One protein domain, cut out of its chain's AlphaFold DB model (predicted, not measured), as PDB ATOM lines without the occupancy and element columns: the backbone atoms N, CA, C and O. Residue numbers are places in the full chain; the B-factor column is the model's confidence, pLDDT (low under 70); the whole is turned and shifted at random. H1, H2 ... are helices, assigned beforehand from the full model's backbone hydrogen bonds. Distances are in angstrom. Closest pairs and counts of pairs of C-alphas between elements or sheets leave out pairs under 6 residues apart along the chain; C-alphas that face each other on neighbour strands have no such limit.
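AT A GLANCE: This is residues 2 to 62 and 75 to 130 of the 323 residues of the protein "Hypothetical protein" of labyrinthulid quahog parasite QPX (UniProt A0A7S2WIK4). One long helix, H3, runs through the domain, and three helices pack on successive parts of it: H5 crosses its first half, H1 meets it farther along, and H4 crosses near its last residues. Short H2 sits away from the other helices, between two long stretches with no named element, residues 21 to 38 and 45 to 62. The 117 printed residues hold five named helices, in the order H1 H2 H3 H4 H5, and no named strand; the class is all helix. The whole is only just compact, close to loose, with a radius of gyration of the C-alphas of 16.0 A and spans of 45 by 33 by 25 A.

IN THESE COORDINATES: H3, residues 80 to 101, is 30.9 A long, from C-alpha 80 at (-22.895, -47.204, -25.539) to C-alpha 101 at (-47.862, -51.837, -7.901). H1, residues 8 to 20, measures 18.5 A and begins at C-alpha 8 (-56.569, -46.780, -14.471). H5, residues 117 to 128, measures 15.9 A and ends at C-alpha 128 (-27.245, -55.372, -30.065). H4 is residues 106 to 112, 9.9 A, and H2 residues 39 to 44, 9.2 A.

HOW THE PARTS SIT: H3 is the hub. Its residues 80 to 89 touch H5, closest at the C-alphas of Gly 84 and Lys 121, 3.9 A; their lines are only just about perpendicular, at 72 degrees. Residues 14 to 19 of H1 touch residues 90 to 97 of H3, closest at the C-alphas of Ala 19 and Val 93, 5.3 A, at a steep tilt of 39 degrees, opposite ways. Residues 96 to 100 of H3 touch H4, closest at the C-alphas of Arg 96 and Ala 109, 5.0 A, at a steep tilt of 51 degrees, opposite ways. H2 touches no helix. In H1, H3, H4 and H5 every O i to N i+4 pair is within hydrogen-bond range; in H2, 1 of 2 is.

THE WHOLE: The C-alphas farthest apart, those of Ile 2 and Gly 77, are 46.9 A apart. Residues 63 to 74 are not printed, and C-alphas 62 and 75 are 22.7 A apart across the cut. The link from H1 to H2 is long; those from H3 to H4 and from H4 to H5 are tight. Residues 2 to 9 have pLDDT under 70; the mean of the printed part is 86.9.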
ATOM      1  N   ILE A   2     -56.835 -58.624  -1.803       27.09
ATOM      2  CA  ILE A   2     -56.334 -57.965  -3.016       27.09
ATOM      3  C   ILE A   2     -56.414 -56.454  -2.734       27.09
ATOM      4  O   ILE A   2     -57.500 -55.999  -2.366       27.09
ATOM      5  N   PRO A   3     -55.301 -55.700  -2.774       37.19
ATOM      6  CA  PRO A   3     -55.342 -54.248  -2.651       37.19
ATOM      7  C   PRO A   3     -56.255 -53.691  -3.745       37.19
ATOM      8  O   PRO A   3     -56.214 -54.167  -4.875       37.19
ATOM      9  N   GLY A   4     -57.134 -52.774  -3.342       39.59
ATOM     10  CA  GLY A   4     -58.338 -52.392  -4.070       39.59
ATOM     11  C   GLY A   4     -58.126 -51.776  -5.448       39.59
ATOM     12  O   GLY A   4     -57.003 -51.488  -5.856       39.59
ATOM     13  N   ASP A   5     -59.266 -51.577  -6.114       40.31
ATOM     14  CA  ASP A   5     -59.463 -50.816  -7.350       40.31
ATOM     15  C   ASP A   5     -58.529 -49.603  -7.430       40.31
ATOM     16  O   ASP A   5     -58.835 -48.505  -6.959       40.31
ATOM     17  N   THR A   6     -57.375 -49.800  -8.055       48.03
ATOM     18  CA  THR A   6     -56.577 -48.698  -8.572       48.03
ATOM     19  C   THR A   6     -57.214 -48.346  -9.903       48.03
ATOM     20  O   THR A   6     -57.069 -49.058 -10.895       48.03
ATOM     21  N   ASN A   7     -58.009 -47.274  -9.912       55.50
ATOM     22  CA  ASN A   7     -58.542 -46.712 -11.150       55.50
ATOM     23  C   ASN A   7     -57.393 -46.547 -12.160       55.50
ATOM     24  O   ASN A   7     -56.298 -46.128 -11.794       55.50
ATOM     25  N   SER A   8     -57.624 -46.827 -13.442       57.44
ATOM     26  CA  SER A   8     -56.569 -46.780 -14.471       57.44
ATOM     27  C   SER A   8     -55.852 -45.422 -14.581       57.44
ATOM     28  O   SER A   8     -54.682 -45.360 -14.970       57.44
ATOM     29  N   ALA A   9     -56.535 -44.337 -14.198       59.12
ATOM     30  CA  ALA A   9     -55.962 -43.001 -14.043       59.12
ATOM     31  C   ALA A   9     -54.881 -42.953 -12.945       59.12
ATOM     32  O   ALA A   9     -53.804 -42.420 -13.180       59.12
ATOM     33  N   ASP A  10     -55.118 -43.607 -11.806       74.06
ATOM     34  CA  ASP A  10     -54.200 -43.663 -10.662       74.06
ATOM     35  C   ASP A  10     -52.904 -44.415 -11.008       74.06
ATOM     36  O   ASP A  10     -51.801 -43.962 -10.700       74.06
ATOM     37  N   PHE A  11     -53.005 -45.520 -11.756       82.00
ATOM     38  CA  PHE A  11     -51.831 -46.276 -12.207       82.00
ATOM     39  C   PHE A  11     -50.967 -45.482 -13.201       82.00
ATOM     40  O   PHE A  11     -49.740 -45.435 -13.076       82.00
ATOM     41  N   ARG A  12     -51.600 -44.834 -14.189       83.94
ATOM     42  CA  ARG A  12     -50.903 -44.000 -15.181       83.94
ATOM     43  C   ARG A  12     -50.238 -42.786 -14.538       83.94
ATOM     44  O   ARG A  12     -49.088 -42.490 -14.864       83.94
ATOM     45  N   ASP A  13     -50.933 -42.111 -13.630       85.12
ATOM     46  CA  ASP A  13     -50.410 -40.937 -12.930       85.12
ATOM     47  C   ASP A  13     -49.254 -41.319 -12.000       85.12
ATOM     48  O   ASP A  13     -48.207 -40.668 -12.016       85.12
ATOM     49  N   THR A  14     -49.374 -42.442 -11.284       85.69
ATOM     50  CA  THR A  14     -48.288 -42.993 -10.459       85.69
ATOM     51  C   THR A  14     -47.047 -43.311 -11.292       85.69
ATOM     52  O   THR A  14     -45.930 -42.998 -10.873       85.69
ATOM     53  N   LEU A  15     -47.214 -43.863 -12.497       89.75
ATOM     54  CA  LEU A  15     -46.095 -44.143 -13.395       89.75
ATOM     55  C   LEU A  15     -45.419 -42.862 -13.893       89.75
ATOM     56  O   LEU A  15     -44.191 -42.793 -13.905       89.75
ATOM     57  N   VAL A  16     -46.191 -41.836 -14.267       90.81
ATOM     58  CA  VAL A  16     -45.638 -40.532 -14.674       90.81
ATOM     59  C   VAL A  16     -44.886 -39.877 -13.515       90.81
ATOM     60  O   VAL A  16     -43.773 -39.387 -13.711       90.81
ATOM     61  N   THR A  17     -45.435 -39.912 -12.299       89.19
ATOM     62  CA  THR A  17     -44.762 -39.397 -11.097       89.19
ATOM     63  C   THR A  17     -43.474 -40.171 -10.809       89.19
ATOM     64  O   THR A  17     -42.419 -39.556 -10.654       89.19
ATOM     65  N   THR A  18     -43.515 -41.508 -10.830       89.38
ATOM     66  CA  THR A  18     -42.333 -42.372 -10.645       89.38
ATOM     67  C   THR A  18     -41.259 -42.076 -11.691       89.38
ATOM     68  O   THR A  18     -40.072 -41.978 -11.375       89.38
ATOM     69  N   ALA A  19     -41.669 -41.892 -12.947       91.06
ATOM     70  CA  ALA A  19     -40.776 -41.579 -14.047       91.06
ATOM     71  C   ALA A  19     -40.121 -40.202 -13.904       91.06
ATOM     72  O   ALA A  19     -38.923 -40.064 -14.144       91.06
ATOM     73  N   ASN A  20     -40.881 -39.198 -13.472       89.81
ATOM     74  CA  ASN A  20     -40.366 -37.851 -13.238       89.81
ATOM     75  C   ASN A  20     -39.489 -37.756 -11.978       89.81
ATOM     76  O   ASN A  20     -38.654 -36.855 -11.894       89.81
ATOM     77  N   GLY A  21     -39.589 -38.722 -11.059       86.94
ATOM     78  CA  GLY A  21     -38.615 -38.939  -9.984       86.94
ATOM     79  C   GLY A  21     -37.249 -39.454 -10.471       86.94
ATOM     80  O   GLY A  21     -36.265 -39.401  -9.732       86.94
ATOM     81  N   VAL A  22     -37.141 -39.927 -11.720       90.50
ATOM     82  CA  VAL A  22     -35.871 -40.336 -12.342       90.50
ATOM     83  C   VAL A  22     -35.354 -39.230 -13.263       90.50
ATOM     84  O   VAL A  22     -35.944 -38.895 -14.291       90.50
ATOM     85  N   SER A  23     -34.192 -38.669 -12.918       87.88
ATOM     86  CA  SER A  23     -33.617 -37.532 -13.645       87.88
ATOM     87  C   SER A  23     -33.403 -37.810 -15.145       87.88
ATOM     88  O   SER A  23     -32.686 -38.731 -15.548       87.88
ATOM     89  N   GLY A  24     -33.983 -36.961 -15.999       84.12
ATOM     90  CA  GLY A  24     -33.760 -36.975 -17.450       84.12
ATOM     91  C   GLY A  24     -34.629 -37.938 -18.272       84.12
ATOM     92  O   GLY A  24     -34.334 -38.103 -19.452       84.12
ATOM     93  N   ILE A  25     -35.669 -38.559 -17.695       85.12
ATOM     94  CA  ILE A  25     -36.677 -39.341 -18.446       85.12
ATOM     95  C   ILE A  25     -37.775 -38.435 -19.028       85.12
ATOM     96  O   ILE A  25     -38.180 -38.641 -20.167       85.12
ATOM     97  N   GLY A  26     -38.225 -37.418 -18.279       82.94
ATOM     98  CA  GLY A  26     -39.227 -36.446 -18.741       82.94
ATOM     99  C   GLY A  26     -40.503 -37.101 -19.276       82.94
ATOM    100  O   GLY A  26     -40.922 -36.805 -20.396       82.94
ATOM    101  N   ALA A  27     -41.084 -38.031 -18.514       88.50
ATOM    102  CA  ALA A  27     -42.262 -38.762 -18.960       88.50
ATOM    103  C   ALA A  27     -43.494 -37.857 -18.984       88.50
ATOM    104  O   ALA A  27     -43.721 -37.031 -18.097       88.50
ATOM    105  N   LYS A  28     -44.325 -38.070 -19.998       89.69
ATOM    106  CA  LYS A  28     -45.602 -37.391 -20.182       89.69
ATOM    107  C   LYS A  28     -46.643 -38.396 -20.646       89.69
ATOM    108  O   LYS A  28     -46.308 -39.447 -21.192       89.69
ATOM    109  N   GLN A  29     -47.906 -38.042 -20.468       88.50
ATOM    110  CA  GLN A  29     -48.989 -38.770 -21.108       88.50
ATOM    111  C   GLN A  29     -48.982 -38.489 -22.615       88.50
ATOM    112  O   GLN A  29     -48.633 -37.385 -23.046       88.50
ATOM    113  N   SER A  30     -49.346 -39.497 -23.407       88.25
ATOM    114  CA  SER A  30     -49.558 -39.308 -24.839       88.25
ATOM    115  C   SER A  30     -50.822 -38.487 -25.081       88.25
ATOM    116  O   SER A  30     -51.796 -38.601 -24.339       88.25
ATOM    117  N   ASN A  31     -50.804 -37.687 -26.146       87.56
ATOM    118  CA  ASN A  31     -51.985 -36.970 -26.635       87.56
ATOM    119  C   ASN A  31     -52.765 -37.786 -27.681       87.56
ATOM    120  O   ASN A  31     -53.709 -37.272 -28.282       87.56
ATOM    121  N   GLN A  32     -52.343 -39.026 -27.948       86.94
ATOM    122  CA  GLN A  32     -53.001 -39.932 -28.878       86.94
ATOM    123  C   GLN A  32     -54.123 -40.700 -28.182       86.94
ATOM    124  O   GLN A  32     -53.964 -41.200 -27.070       86.94
ATOM    125  N   ASN A  33     -55.251 -40.837 -28.878       82.50
ATOM    126  CA  ASN A  33     -56.412 -41.586 -28.388       82.50
ATOM    127  C   ASN A  33     -56.326 -43.092 -28.690       82.50
ATOM    128  O   ASN A  33     -57.203 -43.844 -28.276       82.50
ATOM    129  N   ALA A  34     -55.302 -43.527 -29.428       85.88
ATOM    130  CA  ALA A  34     -55.078 -44.920 -29.795       85.88
ATOM    131  C   ALA A  34     -53.741 -45.410 -29.231       85.88
ATOM    132  O   ALA A  34     -52.738 -44.694 -29.278       85.88
ATOM    133  N   ILE A  35     -53.736 -46.639 -28.720       88.06
ATOM    134  CA  ILE A  35     -52.518 -47.323 -28.283       88.06
ATOM    135  C   ILE A  35     -51.808 -47.852 -29.541       88.06
ATOM    136  O   ILE A  35     -52.472 -48.400 -30.423       88.06
ATOM    137  N   PRO A  36     -50.483 -47.664 -29.685       91.50
ATOM    138  CA  PRO A  36     -49.736 -48.262 -30.787       91.50
ATOM    139  C   PRO A  36     -49.824 -49.798 -30.774       91.50
ATOM    140  O   PRO A  36     -49.909 -50.370 -29.686       91.50
ATOM    141  N   PRO A  37     -49.716 -50.473 -31.939       90.81
ATOM    142  CA  PRO A  37     -49.782 -51.930 -32.013       90.81
ATOM    143  C   PRO A  37     -48.814 -52.596 -31.035       90.81
ATOM    144  O   PRO A  37     -47.602 -52.353 -31.086       90.81
ATOM    145  N   SER A  38     -49.338 -53.416 -30.127       92.25
ATOM    146  CA  SER A  38     -48.539 -54.039 -29.073       92.25
ATOM    147  C   SER A  38     -49.200 -55.304 -28.518       92.25
ATOM    148  O   SER A  38     -50.402 -55.495 -28.676       92.25
ATOM    149  N   PRO A  39     -48.463 -56.161 -27.785       91.31
ATOM    150  CA  PRO A  39     -49.066 -57.314 -27.115       91.31
ATOM    151  C   PRO A  39     -50.184 -56.956 -26.125       91.31
ATOM    152  O   PRO A  39     -50.955 -57.837 -25.755       91.31
ATOM    153  N   LEU A  40     -50.284 -55.690 -25.691       91.25
ATOM    154  CA  LEU A  40     -51.387 -55.228 -24.852       91.25
ATOM    155  C   LEU A  40     -52.738 -55.358 -25.572       91.25
ATOM    156  O   LEU A  40     -53.728 -55.663 -24.912       91.25
ATOM    157  N   ASP A  41     -52.774 -55.215 -26.899       90.19
ATOM    158  CA  ASP A  41     -54.002 -55.333 -27.691       90.19
ATOM    159  C   ASP A  41     -54.662 -56.705 -27.488       90.19
ATOM    160  O   ASP A  41     -55.859 -56.774 -27.238       90.19
ATOM    161  N   SER A  42     -53.880 -57.788 -27.432       89.62
ATOM    162  CA  SER A  42     -54.399 -59.143 -27.186       89.62
ATOM    163  C   SER A  42     -55.039 -59.327 -25.804       89.62
ATOM    164  O   SER A  42     -55.872 -60.214 -25.625       89.62
ATOM    165  N   PHE A  43     -54.658 -58.517 -24.810       90.44
ATOM    166  CA  PHE A  43     -55.331 -58.499 -23.507       90.44
ATOM    167  C   PHE A  43     -56.591 -57.637 -23.554       90.44
ATOM    168  O   PHE A  43     -57.626 -58.042 -23.036       90.44
ATOM    169  N   LEU A  44     -56.525 -56.474 -24.210       88.62
ATOM    170  CA  LEU A  44     -57.665 -55.567 -24.356       88.62
ATOM    171  C   LEU A  44     -58.792 -56.179 -25.203       88.62
ATOM    172  O   LEU A  44     -59.966 -55.943 -24.922       88.62
ATOM    173  N   GLU A  45     -58.455 -57.020 -26.181       87.81
ATOM    174  CA  GLU A  45     -59.401 -57.801 -26.990       87.81
ATOM    175  C   GLU A  45     -60.232 -58.789 -26.160       87.81
ATOM    176  O   GLU A  45     -61.319 -59.183 -26.584       87.81
ATOM    177  N   GLN A  46     -59.785 -59.158 -24.954       86.50
ATOM    178  CA  GLN A  46     -60.587 -59.989 -24.051       86.50
ATOM    179  C   GLN A  46     -61.784 -59.233 -23.449       86.50
ATOM    180  O   GLN A  46     -62.651 -59.860 -22.829       86.50
ATOM    181  N   GLY A  47     -61.853 -57.909 -23.636       82.56
ATOM    182  CA  GLY A  47     -62.956 -57.064 -23.194       82.56
ATOM    183  C   GLY A  47     -63.186 -57.172 -21.689       82.56
ATOM    184  O   GLY A  47     -62.261 -57.017 -20.899       82.56
ATOM    185  N   GLU A  48     -64.418 -57.490 -21.293       78.25
ATOM    186  CA  GLU A  48     -64.815 -57.624 -19.883       78.25
ATOM    187  C   GLU A  48     -64.079 -58.749 -19.131       78.25
ATOM    188  O   GLU A  48     -64.048 -58.745 -17.902       78.25
ATOM    189  N   ASN A  49     -63.451 -59.697 -19.839       83.81
ATOM    190  CA  ASN A  49     -62.653 -60.751 -19.202       83.81
ATOM    191  C   ASN A  49     -61.275 -60.253 -18.738       83.81
ATOM    192  O   ASN A  49     -60.635 -60.900 -17.908       83.81
ATOM    193  N   PHE A  50     -60.813 -59.106 -19.245       84.12
ATOM    194  CA  PHE A  50     -59.588 -58.478 -18.776       84.12
ATOM    195  C   PHE A  50     -59.895 -57.525 -17.620       84.12
ATOM    196  O   PHE A  50     -60.326 -56.393 -17.807       84.12
ATOM    197  N   LEU A  51     -59.625 -57.984 -16.397       79.94
ATOM    198  CA  LEU A  51     -59.839 -57.211 -15.166       79.94
ATOM    199  C   LEU A  51     -58.673 -56.257 -14.829       79.94
ATOM    200  O   LEU A  51     -58.592 -55.747 -13.714       79.94
ATOM    201  N   GLY A  52     -57.723 -56.070 -15.749       81.31
ATOM    202  CA  GLY A  52     -56.494 -55.313 -15.514       81.31
ATOM    203  C   GLY A  52     -56.511 -53.896 -16.086       81.31
ATOM    204  O   GLY A  52     -57.343 -53.533 -16.912       81.31
ATOM    205  N   THR A  53     -55.517 -53.101 -15.688       82.81
ATOM    206  CA  THR A  53     -55.127 -51.878 -16.402       82.81
ATOM    207  C   THR A  53     -53.809 -52.129 -17.125       82.81
ATOM    208  O   THR A  53     -52.870 -52.667 -16.541       82.81
ATOM    209  N   GLY A  54     -53.728 -51.718 -18.390       85.38
ATOM    210  CA  GLY A  54     -52.498 -51.755 -19.176       85.38
ATOM    211  C   GLY A  54     -51.943 -50.361 -19.441       85.38
ATOM    212  O   GLY A  54     -52.695 -49.401 -19.601       85.38
ATOM    213  N   VAL A  55     -50.618 -50.254 -19.525       88.75
ATOM    214  CA  VAL A  55     -49.934 -49.044 -19.994       88.75
ATOM    215  C   VAL A  55     -48.897 -49.424 -21.034       88.75
ATOM    216  O   VAL A  55     -48.136 -50.371 -20.851       88.75
ATOM    217  N   PHE A  56     -48.860 -48.654 -22.117       90.62
ATOM    218  CA  PHE A  56     -47.841 -48.753 -23.148       90.62
ATOM    219  C   PHE A  56     -46.781 -47.671 -22.933       90.62
ATOM    220  O   PHE A  56     -47.102 -46.489 -22.806       90.62
ATOM    221  N   LEU A  57     -45.515 -48.085 -22.878       91.81
ATOM    222  CA  LEU A  57     -44.366 -47.195 -22.753       91.81
ATOM    223  C   LEU A  57     -43.615 -47.147 -24.080       91.81
ATOM    224  O   LEU A  57     -43.177 -48.182 -24.581       91.81
ATOM    225  N   SER A  58     -43.420 -45.947 -24.623       91.81
ATOM    226  CA  SER A  58     -42.717 -45.746 -25.891       91.81
ATOM    227  C   SER A  58     -41.694 -44.620 -25.837       91.81
ATOM    228  O   SER A  58     -41.815 -43.654 -25.089       91.81
ATOM    229  N   GLY A  59     -40.687 -44.736 -26.706       90.56
ATOM    230  CA  GLY A  59     -39.762 -43.650 -27.041       90.56
ATOM    231  C   GLY A  59     -40.236 -42.774 -28.208       90.56
ATOM    232  O   GLY A  59     -39.455 -41.982 -28.728       90.56
ATOM    233  N   PHE A  60     -41.482 -42.942 -28.659       89.88
ATOM    234  CA  PHE A  60     -42.080 -42.223 -29.784       89.88
ATOM    235  C   PHE A  60     -43.522 -41.817 -29.460       89.88
ATOM    236  O   PHE A  60     -44.181 -42.467 -28.654       89.88
ATOM    237  N   GLU A  61     -44.011 -40.762 -30.114       88.25
ATOM    238  CA  GLU A  61     -45.404 -40.302 -29.986       88.25
ATOM    239  C   GLU A  61     -46.248 -40.740 -31.190       88.25
ATOM    240  O   GLU A  61     -47.240 -41.439 -31.033       88.25
ATOM    241  N   ASN A  62     -45.839 -40.346 -32.401       89.00
ATOM    242  CA  ASN A  62     -46.673 -40.486 -33.602       89.00
ATOM    243  C   ASN A  62     -46.114 -41.487 -34.618       89.00
ATOM    244  O   ASN A  62     -46.867 -42.120 -35.348       89.00
ATOM    245  N   ASN A  75     -27.335 -51.716 -34.287       86.06
ATOM    246  CA  ASN A  75     -26.479 -50.775 -33.570       86.06
ATOM    247  C   ASN A  75     -25.503 -50.145 -34.579       86.06
ATOM    248  O   ASN A  75     -24.737 -50.851 -35.243       86.06
ATOM    249  N   ARG A  76     -25.569 -48.820 -34.745       82.94
ATOM    250  CA  ARG A  76     -24.768 -48.070 -35.729       82.94
ATOM    251  C   ARG A  76     -23.525 -47.442 -35.105       82.94
ATOM    252  O   ARG A  76     -22.965 -46.505 -35.673       82.94
ATOM    253  N   GLY A  77     -23.089 -47.957 -33.956       80.31
ATOM    254  CA  GLY A  77     -22.010 -47.376 -33.169       80.31
ATOM    255  C   GLY A  77     -22.494 -46.196 -32.332       80.31
ATOM    256  O   GLY A  77     -21.765 -45.215 -32.176       80.31
ATOM    257  N   GLU A  78     -23.731 -46.254 -31.826       86.00
ATOM    258  CA  GLU A  78     -24.191 -45.291 -30.832       86.00
ATOM    259  C   GLU A  78     -23.248 -45.281 -29.617       86.00
ATOM    260  O   GLU A  78     -22.623 -46.284 -29.276       86.00
ATOM    261  N   ASN A  79     -23.156 -44.138 -28.928       91.44
ATOM    262  CA  ASN A  79     -22.391 -44.057 -27.687       91.44
ATOM    263  C   ASN A  79     -23.020 -44.994 -26.636       91.44
ATOM    264  O   ASN A  79     -24.056 -44.672 -26.051       91.44
ATOM    265  N   GLU A  80     -22.386 -46.145 -26.410       89.31
ATOM    266  CA  GLU A  80     -22.895 -47.204 -25.539       89.31
ATOM    267  C   GLU A  80     -23.048 -46.761 -24.079       89.31
ATOM    268  O   GLU A  80     -23.965 -47.227 -23.408       89.31
ATOM    269  N   ASP A  81     -22.208 -45.841 -23.589       93.25
ATOM    270  CA  ASP A  81     -22.359 -45.279 -22.239       93.25
ATOM    271  C   ASP A  81     -23.650 -44.465 -22.136       93.25
ATOM    272  O   ASP A  81     -24.425 -44.611 -21.190       93.25
ATOM    273  N   LEU A  82     -23.930 -43.645 -23.152       93.50
ATOM    274  CA  LEU A  82     -25.154 -42.851 -23.203       93.50
ATOM    275  C   LEU A  82     -26.402 -43.732 -23.362       93.50
ATOM    276  O   LEU A  82     -27.430 -43.453 -22.743       93.50
ATOM    277  N   VAL A  83     -26.332 -44.772 -24.199       93.31
ATOM    278  CA  VAL A  83     -27.443 -45.716 -24.396       93.31
ATOM    279  C   VAL A  83     -27.686 -46.523 -23.122       93.31
ATOM    280  O   VAL A  83     -28.823 -46.575 -22.654       93.31
ATOM    281  N   GLY A  84     -26.630 -47.071 -22.516       94.88
ATOM    282  CA  GLY A  84     -26.698 -47.805 -21.255       94.88
ATOM    283  C   GLY A  84     -27.320 -46.974 -20.134       94.88
ATOM    284  O   GLY A  84     -28.269 -47.429 -19.502       94.88
ATOM    285  N   ALA A  85     -26.886 -45.721 -19.960       95.19
ATOM    286  CA  ALA A  85     -27.460 -44.814 -18.964       95.19
ATOM    287  C   ALA A  85     -28.952 -44.520 -19.210       95.19
ATOM    288  O   ALA A  85     -29.751 -44.467 -18.275       95.19
ATOM    289  N   LYS A  86     -29.375 -44.346 -20.470       94.50
ATOM    290  CA  LYS A  86     -30.799 -44.153 -20.801       94.50
ATOM    291  C   LYS A  86     -31.625 -45.405 -20.504       94.50
ATOM    292  O   LYS A  86     -32.692 -45.292 -19.903       94.50
ATOM    293  N   LEU A  87     -31.131 -46.582 -20.887       95.31
ATOM    294  CA  LEU A  87     -31.796 -47.860 -20.626       95.31
ATOM    295  C   LEU A  87     -31.901 -48.143 -19.126       95.31
ATOM    296  O   LEU A  87     -32.973 -48.522 -18.660       95.31
ATOM    297  N   ALA A  88     -30.838 -47.894 -18.358       96.62
ATOM    298  CA  ALA A  88     -30.839 -48.049 -16.907       96.62
ATOM    299  C   ALA A  88     -31.889 -47.154 -16.237       96.62
ATOM    300  O   ALA A  88     -32.623 -47.607 -15.358       96.62
ATOM    301  N   LYS A  89     -32.039 -45.907 -16.693       95.44
ATOM    302  CA  LYS A  89     -33.086 -45.008 -16.191       95.44
ATOM    303  C   LYS A  89     -34.488 -45.529 -16.495       95.44
ATOM    304  O   LYS A  89     -35.304 -45.599 -15.581       95.44
ATOM    305  N   VAL A  90     -34.766 -45.940 -17.735       95.25
ATOM    306  CA  VAL A  90     -36.078 -46.508 -18.106       95.25
ATOM    307  C   VAL A  90     -36.364 -47.775 -17.295       95.25
ATOM    308  O   VAL A  90     -37.444 -47.912 -16.725       95.25
ATOM    309  N   ALA A  91     -35.384 -48.670 -17.166       96.06
ATOM    310  CA  ALA A  91     -35.512 -49.890 -16.378       96.06
ATOM    311  C   ALA A  91     -35.736 -49.597 -14.885       96.06
ATOM    312  O   ALA A  91     -36.522 -50.283 -14.238       96.06
ATOM    313  N   THR A  92     -35.114 -48.544 -14.348       95.94
ATOM    314  CA  THR A  92     -35.339 -48.076 -12.973       95.94
ATOM    315  C   THR A  92     -36.775 -47.598 -12.773       95.94
ATOM    316  O   THR A  92     -37.397 -47.961 -11.778       95.94
ATOM    317  N   VAL A  93     -37.333 -46.839 -13.723       94.94
ATOM    318  CA  VAL A  93     -38.743 -46.415 -13.680       94.94
ATOM    319  C   VAL A  93     -39.671 -47.628 -13.654       94.94
ATOM    320  O   VAL A  93     -40.541 -47.713 -12.789       94.94
ATOM    321  N   VAL A  94     -39.452 -48.593 -14.552       94.75
ATOM    322  CA  VAL A  94     -40.258 -49.822 -14.617       94.75
ATOM    323  C   VAL A  94     -40.137 -50.628 -13.323       94.75
ATOM    324  O   VAL A  94     -41.151 -51.028 -12.760       94.75
ATOM    325  N   ALA A  95     -38.923 -50.823 -12.803       95.19
ATOM    326  CA  ALA A  95     -38.693 -51.563 -11.564       95.19
ATOM    327  C   ALA A  95     -39.398 -50.915 -10.363       95.19
ATOM    328  O   ALA A  95     -40.059 -51.605  -9.586       95.19
ATOM    329  N   ARG A  96     -39.301 -49.586 -10.228       94.75
ATOM    330  CA  ARG A  96     -39.977 -48.836  -9.162       94.75
ATOM    331  C   ARG A  96     -41.493 -48.919  -9.286       94.75
ATOM    332  O   ARG A  96     -42.154 -49.194  -8.289       94.75
ATOM    333  N   GLN A  97     -42.035 -48.763 -10.495       92.62
ATOM    334  CA  GLN A  97     -43.474 -48.883 -10.713       92.62
ATOM    335  C   GLN A  97     -43.977 -50.283 -10.360       92.62
ATOM    336  O   GLN A  97     -44.996 -50.407  -9.683       92.62
ATOM    337  N   LEU A  98     -43.275 -51.337 -10.786       92.81
ATOM    338  CA  LEU A  98     -43.645 -52.715 -10.456       92.81
ATOM    339  C   LEU A  98     -43.631 -52.953  -8.941       92.81
ATOM    340  O   LEU A  98     -44.544 -53.583  -8.418       92.81
ATOM    341  N   PHE A  99     -42.646 -52.404  -8.229       93.50
ATOM    342  CA  PHE A  99     -42.570 -52.499  -6.771       93.50
ATOM    343  C   PHE A  99     -43.737 -51.795  -6.072       93.50
ATOM    344  O   PHE A  99     -44.361 -52.378  -5.186       93.50
ATOM    345  N   VAL A 100     -44.071 -50.570  -6.491       92.25
ATOM    346  CA  VAL A 100     -45.223 -49.827  -5.951       92.25
ATOM    347  C   VAL A 100     -46.531 -50.559  -6.254       92.25
ATOM    348  O   VAL A 100     -47.364 -50.743  -5.371       92.25
ATOM    349  N   SER A 101     -46.678 -51.076  -7.475       89.06
ATOM    350  CA  SER A 101     -47.862 -51.837  -7.901       89.06
ATOM    351  C   SER A 101     -48.017 -53.161  -7.145       89.06
ATOM    352  O   SER A 101     -49.129 -53.644  -6.964       89.06
ATOM    353  N   ALA A 102     -46.914 -53.734  -6.657       90.69
ATOM    354  CA  ALA A 102     -46.913 -54.913  -5.796       90.69
ATOM    355  C   ALA A 102     -47.242 -54.597  -4.318       90.69
ATOM    356  O   ALA A 102     -47.179 -55.491  -3.474       90.69
ATOM    357  N   GLY A 103     -47.593 -53.347  -3.992       91.06
ATOM    358  CA  GLY A 103     -47.943 -52.896  -2.641       91.06
ATOM    359  C   GLY A 103     -46.784 -52.282  -1.852       91.06
ATOM    360  O   GLY A 103     -46.936 -52.005  -0.663       91.06
ATOM    361  N   GLY A 104     -45.626 -52.075  -2.483       92.06
ATOM    362  CA  GLY A 104     -44.513 -51.337  -1.893       92.06
ATOM    363  C   GLY A 104     -44.752 -49.822  -1.855       92.06
ATOM    364  O   GLY A 104     -45.623 -49.293  -2.541       92.06
ATOM    365  N   SER A 105     -43.954 -49.095  -1.068       92.56
ATOM    366  CA  SER A 105     -44.001 -47.627  -1.043       92.56
ATOM    367  C   SER A 105     -43.085 -47.012  -2.112       92.56
ATOM    368  O   SER A 105     -42.022 -47.562  -2.418       92.56
ATOM    369  N   LEU A 106     -43.456 -45.845  -2.654       89.44
ATOM    370  CA  LEU A 106     -42.605 -45.113  -3.603       89.44
ATOM    371  C   LEU A 106     -41.260 -44.719  -2.971       89.44
ATOM    372  O   LEU A 106     -40.221 -44.862  -3.606       89.44
ATOM    373  N   ALA A 107     -41.266 -44.306  -1.701       91.88
ATOM    374  CA  ALA A 107     -40.049 -43.942  -0.976       91.88
ATOM    375  C   ALA A 107     -39.067 -45.122  -0.849       91.88
ATOM    376  O   ALA A 107     -37.857 -44.958  -1.018       91.88
ATOM    377  N   ASP A 108     -39.572 -46.333  -0.590       94.88
ATOM    378  CA  ASP A 108     -38.735 -47.533  -0.574       94.88
ATOM    379  C   ASP A 108     -38.240 -47.896  -1.971       94.88
ATOM    380  O   ASP A 108     -37.074 -48.254  -2.122       94.88
ATOM    381  N   ALA A 109     -39.087 -47.757  -2.994       93.44
ATOM    382  CA  ALA A 109     -38.698 -47.990  -4.378       93.44
ATOM    383  C   ALA A 109     -37.541 -47.066  -4.795       93.44
ATOM    384  O   ALA A 109     -36.552 -47.524  -5.365       93.44
ATOM    385  N   GLU A 110     -37.620 -45.775  -4.469       92.44
ATOM    386  CA  GLU A 110     -36.572 -44.794  -4.767       92.44
ATOM    387  C   GLU A 110     -35.251 -45.101  -4.060       92.44
ATOM    388  O   GLU A 110     -34.179 -44.933  -4.647       92.44
ATOM    389  N   ARG A 111     -35.331 -45.590  -2.819       94.00
ATOM    390  CA  ARG A 111     -34.171 -45.928  -1.989       94.00
ATOM    391  C   ARG A 111     -33.513 -47.253  -2.379       94.00
ATOM    392  O   ARG A 111     -32.295 -47.370  -2.283       94.00
ATOM    393  N   LEU A 112     -34.304 -48.261  -2.743       94.44
ATOM    394  CA  LEU A 112     -33.837 -49.638  -2.940       94.44
ATOM    395  C   LEU A 112     -33.581 -49.989  -4.406       94.44
ATOM    396  O   LEU A 112     -32.757 -50.858  -4.683       94.44
ATOM    397  N   LEU A 113     -34.294 -49.356  -5.339       95.06
ATOM    398  CA  LEU A 113     -34.311 -49.767  -6.739       95.06
ATOM    399  C   LEU A 113     -33.647 -48.711  -7.613       95.06
ATOM    400  O   LEU A 113     -34.190 -47.631  -7.872       95.06
ATOM    401  N   ASN A 114     -32.456 -49.064  -8.086       94.44
ATOM    402  CA  ASN A 114     -31.725 -48.325  -9.098       94.44
ATOM    403  C   ASN A 114     -30.938 -49.309  -9.968       94.44
ATOM    404  O   ASN A 114     -30.109 -50.066  -9.461       94.44
ATOM    405  N   VAL A 115     -31.208 -49.307 -11.269       94.31
ATOM    406  CA  VAL A 115     -30.486 -50.143 -12.232       94.31
ATOM    407  C   VAL A 115     -29.146 -49.486 -12.539       94.31
ATOM    408  O   VAL A 115     -29.066 -48.273 -12.708       94.31
ATOM    409  N   GLN A 116     -28.080 -50.282 -12.596       94.81
ATOM    410  CA  GLN A 116     -26.740 -49.768 -12.865       94.81
ATOM    411  C   GLN A 116     -26.525 -49.532 -14.364       94.81
ATOM    412  O   GLN A 116     -26.764 -50.425 -15.181       94.81
ATOM    413  N   ASP A 117     -25.991 -48.360 -14.715       95.81
ATOM    414  CA  ASP A 117     -25.665 -47.982 -16.097       95.81
ATOM    415  C   ASP A 117     -24.710 -48.982 -16.764       95.81
ATOM    416  O   ASP A 117     -24.904 -49.351 -17.921       95.81
ATOM    417  N   SER A 118     -23.709 -49.470 -16.023       95.19
ATOM    418  CA  SER A 118     -22.728 -50.455 -16.501       95.19
ATOM    419  C   SER A 118     -23.374 -51.784 -16.888       95.19
ATOM    420  O   SER A 118     -23.044 -52.347 -17.929       95.19
ATOM    421  N   GLN A 119     -24.325 -52.262 -16.086       92.69
ATOM    422  CA  GLN A 119     -25.058 -53.501 -16.337       92.69
ATOM    423  C   GLN A 119     -25.980 -53.361 -17.553       92.69
ATOM    424  O   GLN A 119     -26.016 -54.245 -18.408       92.69
ATOM    425  N   ALA A 120     -26.691 -52.234 -17.667       95.25
ATOM    426  CA  ALA A 120     -27.532 -51.945 -18.827       95.25
ATOM    427  C   ALA A 120     -26.702 -51.805 -20.114       95.25
ATOM    428  O   ALA A 120     -27.096 -52.324 -21.157       95.25
ATOM    429  N   LYS A 121     -25.532 -51.158 -20.032       95.25
ATOM    430  CA  LYS A 121     -24.566 -51.064 -21.132       95.25
ATOM    431  C   LYS A 121     -24.072 -52.442 -21.570       95.25
ATOM    432  O   LYS A 121     -24.086 -52.729 -22.763       95.25
ATOM    433  N   GLU A 122     -23.642 -53.288 -20.632       93.62
ATOM    434  CA  GLU A 122     -23.125 -54.623 -20.955       93.62
ATOM    435  C   GLU A 122     -24.203 -55.481 -21.631       93.62
ATOM    436  O   GLU A 122     -23.955 -56.051 -22.692       93.62
ATOM    437  N   LEU A 123     -25.429 -55.491 -21.092       92.81
ATOM    438  CA  LEU A 123     -26.573 -56.169 -21.712       92.81
ATOM    439  C   LEU A 123     -26.882 -55.632 -23.114       92.81
ATOM    440  O   LEU A 123     -27.079 -56.418 -24.043       92.81
ATOM    441  N   TRP A 124     -26.899 -54.306 -23.283       93.00
ATOM    442  CA  TRP A 124     -27.116 -53.673 -24.583       93.00
ATOM    443  C   TRP A 124     -26.061 -54.106 -25.601       93.00
ATOM    444  O   TRP A 124     -26.418 -54.525 -26.702       93.00
ATOM    445  N   GLY A 125     -24.776 -54.065 -25.242       91.50
ATOM    446  CA  GLY A 125     -23.687 -54.503 -26.118       91.50
ATOM    447  C   GLY A 125     -23.800 -55.985 -26.483       91.50
ATOM    448  O   GLY A 125     -23.653 -56.359 -27.648       91.50
ATOM    449  N   CYS A 126     -24.150 -56.836 -25.516       90.69
ATOM    450  CA  CYS A 126     -24.378 -58.253 -25.772       90.69
ATOM    451  C   CYS A 126     -25.533 -58.480 -26.760       90.69
ATOM    452  O   CYS A 126     -25.391 -59.221 -27.725       90.69
ATOM    453  N   PHE A 127     -26.685 -57.836 -26.579       88.25
ATOM    454  CA  PHE A 127     -27.848 -58.107 -27.432       88.25
ATOM    455  C   PHE A 127     -27.770 -57.427 -28.802       88.25
ATOM    456  O   PHE A 127     -28.145 -58.033 -29.806       88.25
ATOM    457  N   SER A 128     -27.255 -56.200 -28.854       87.75
ATOM    458  CA  SER A 128     -27.245 -55.372 -30.065       87.75
ATOM    459  C   SER A 128     -25.990 -55.523 -30.929       87.75
ATOM    460  O   SER A 128     -26.018 -55.127 -32.095       87.75
ATOM    461  N   THR A 129     -24.913 -56.110 -30.391       86.81
ATOM    462  CA  THR A 129     -23.624 -56.229 -31.092       86.81
ATOM    463  C   THR A 129     -23.087 -57.656 -31.092       86.81
ATOM    464  O   THR A 129     -22.747 -58.165 -32.159       86.81
ATOM    465  N   ASN A 130     -22.986 -58.311 -29.927       87.44
ATOM    466  CA  ASN A 130     -22.371 -59.639 -29.813       87.44
ATOM    467  C   ASN A 130     -22.995 -60.492 -28.697       87.44
ATOM    468  O   ASN A 130     -22.580 -60.406 -27.539       87.44
TER     469      ASN A 130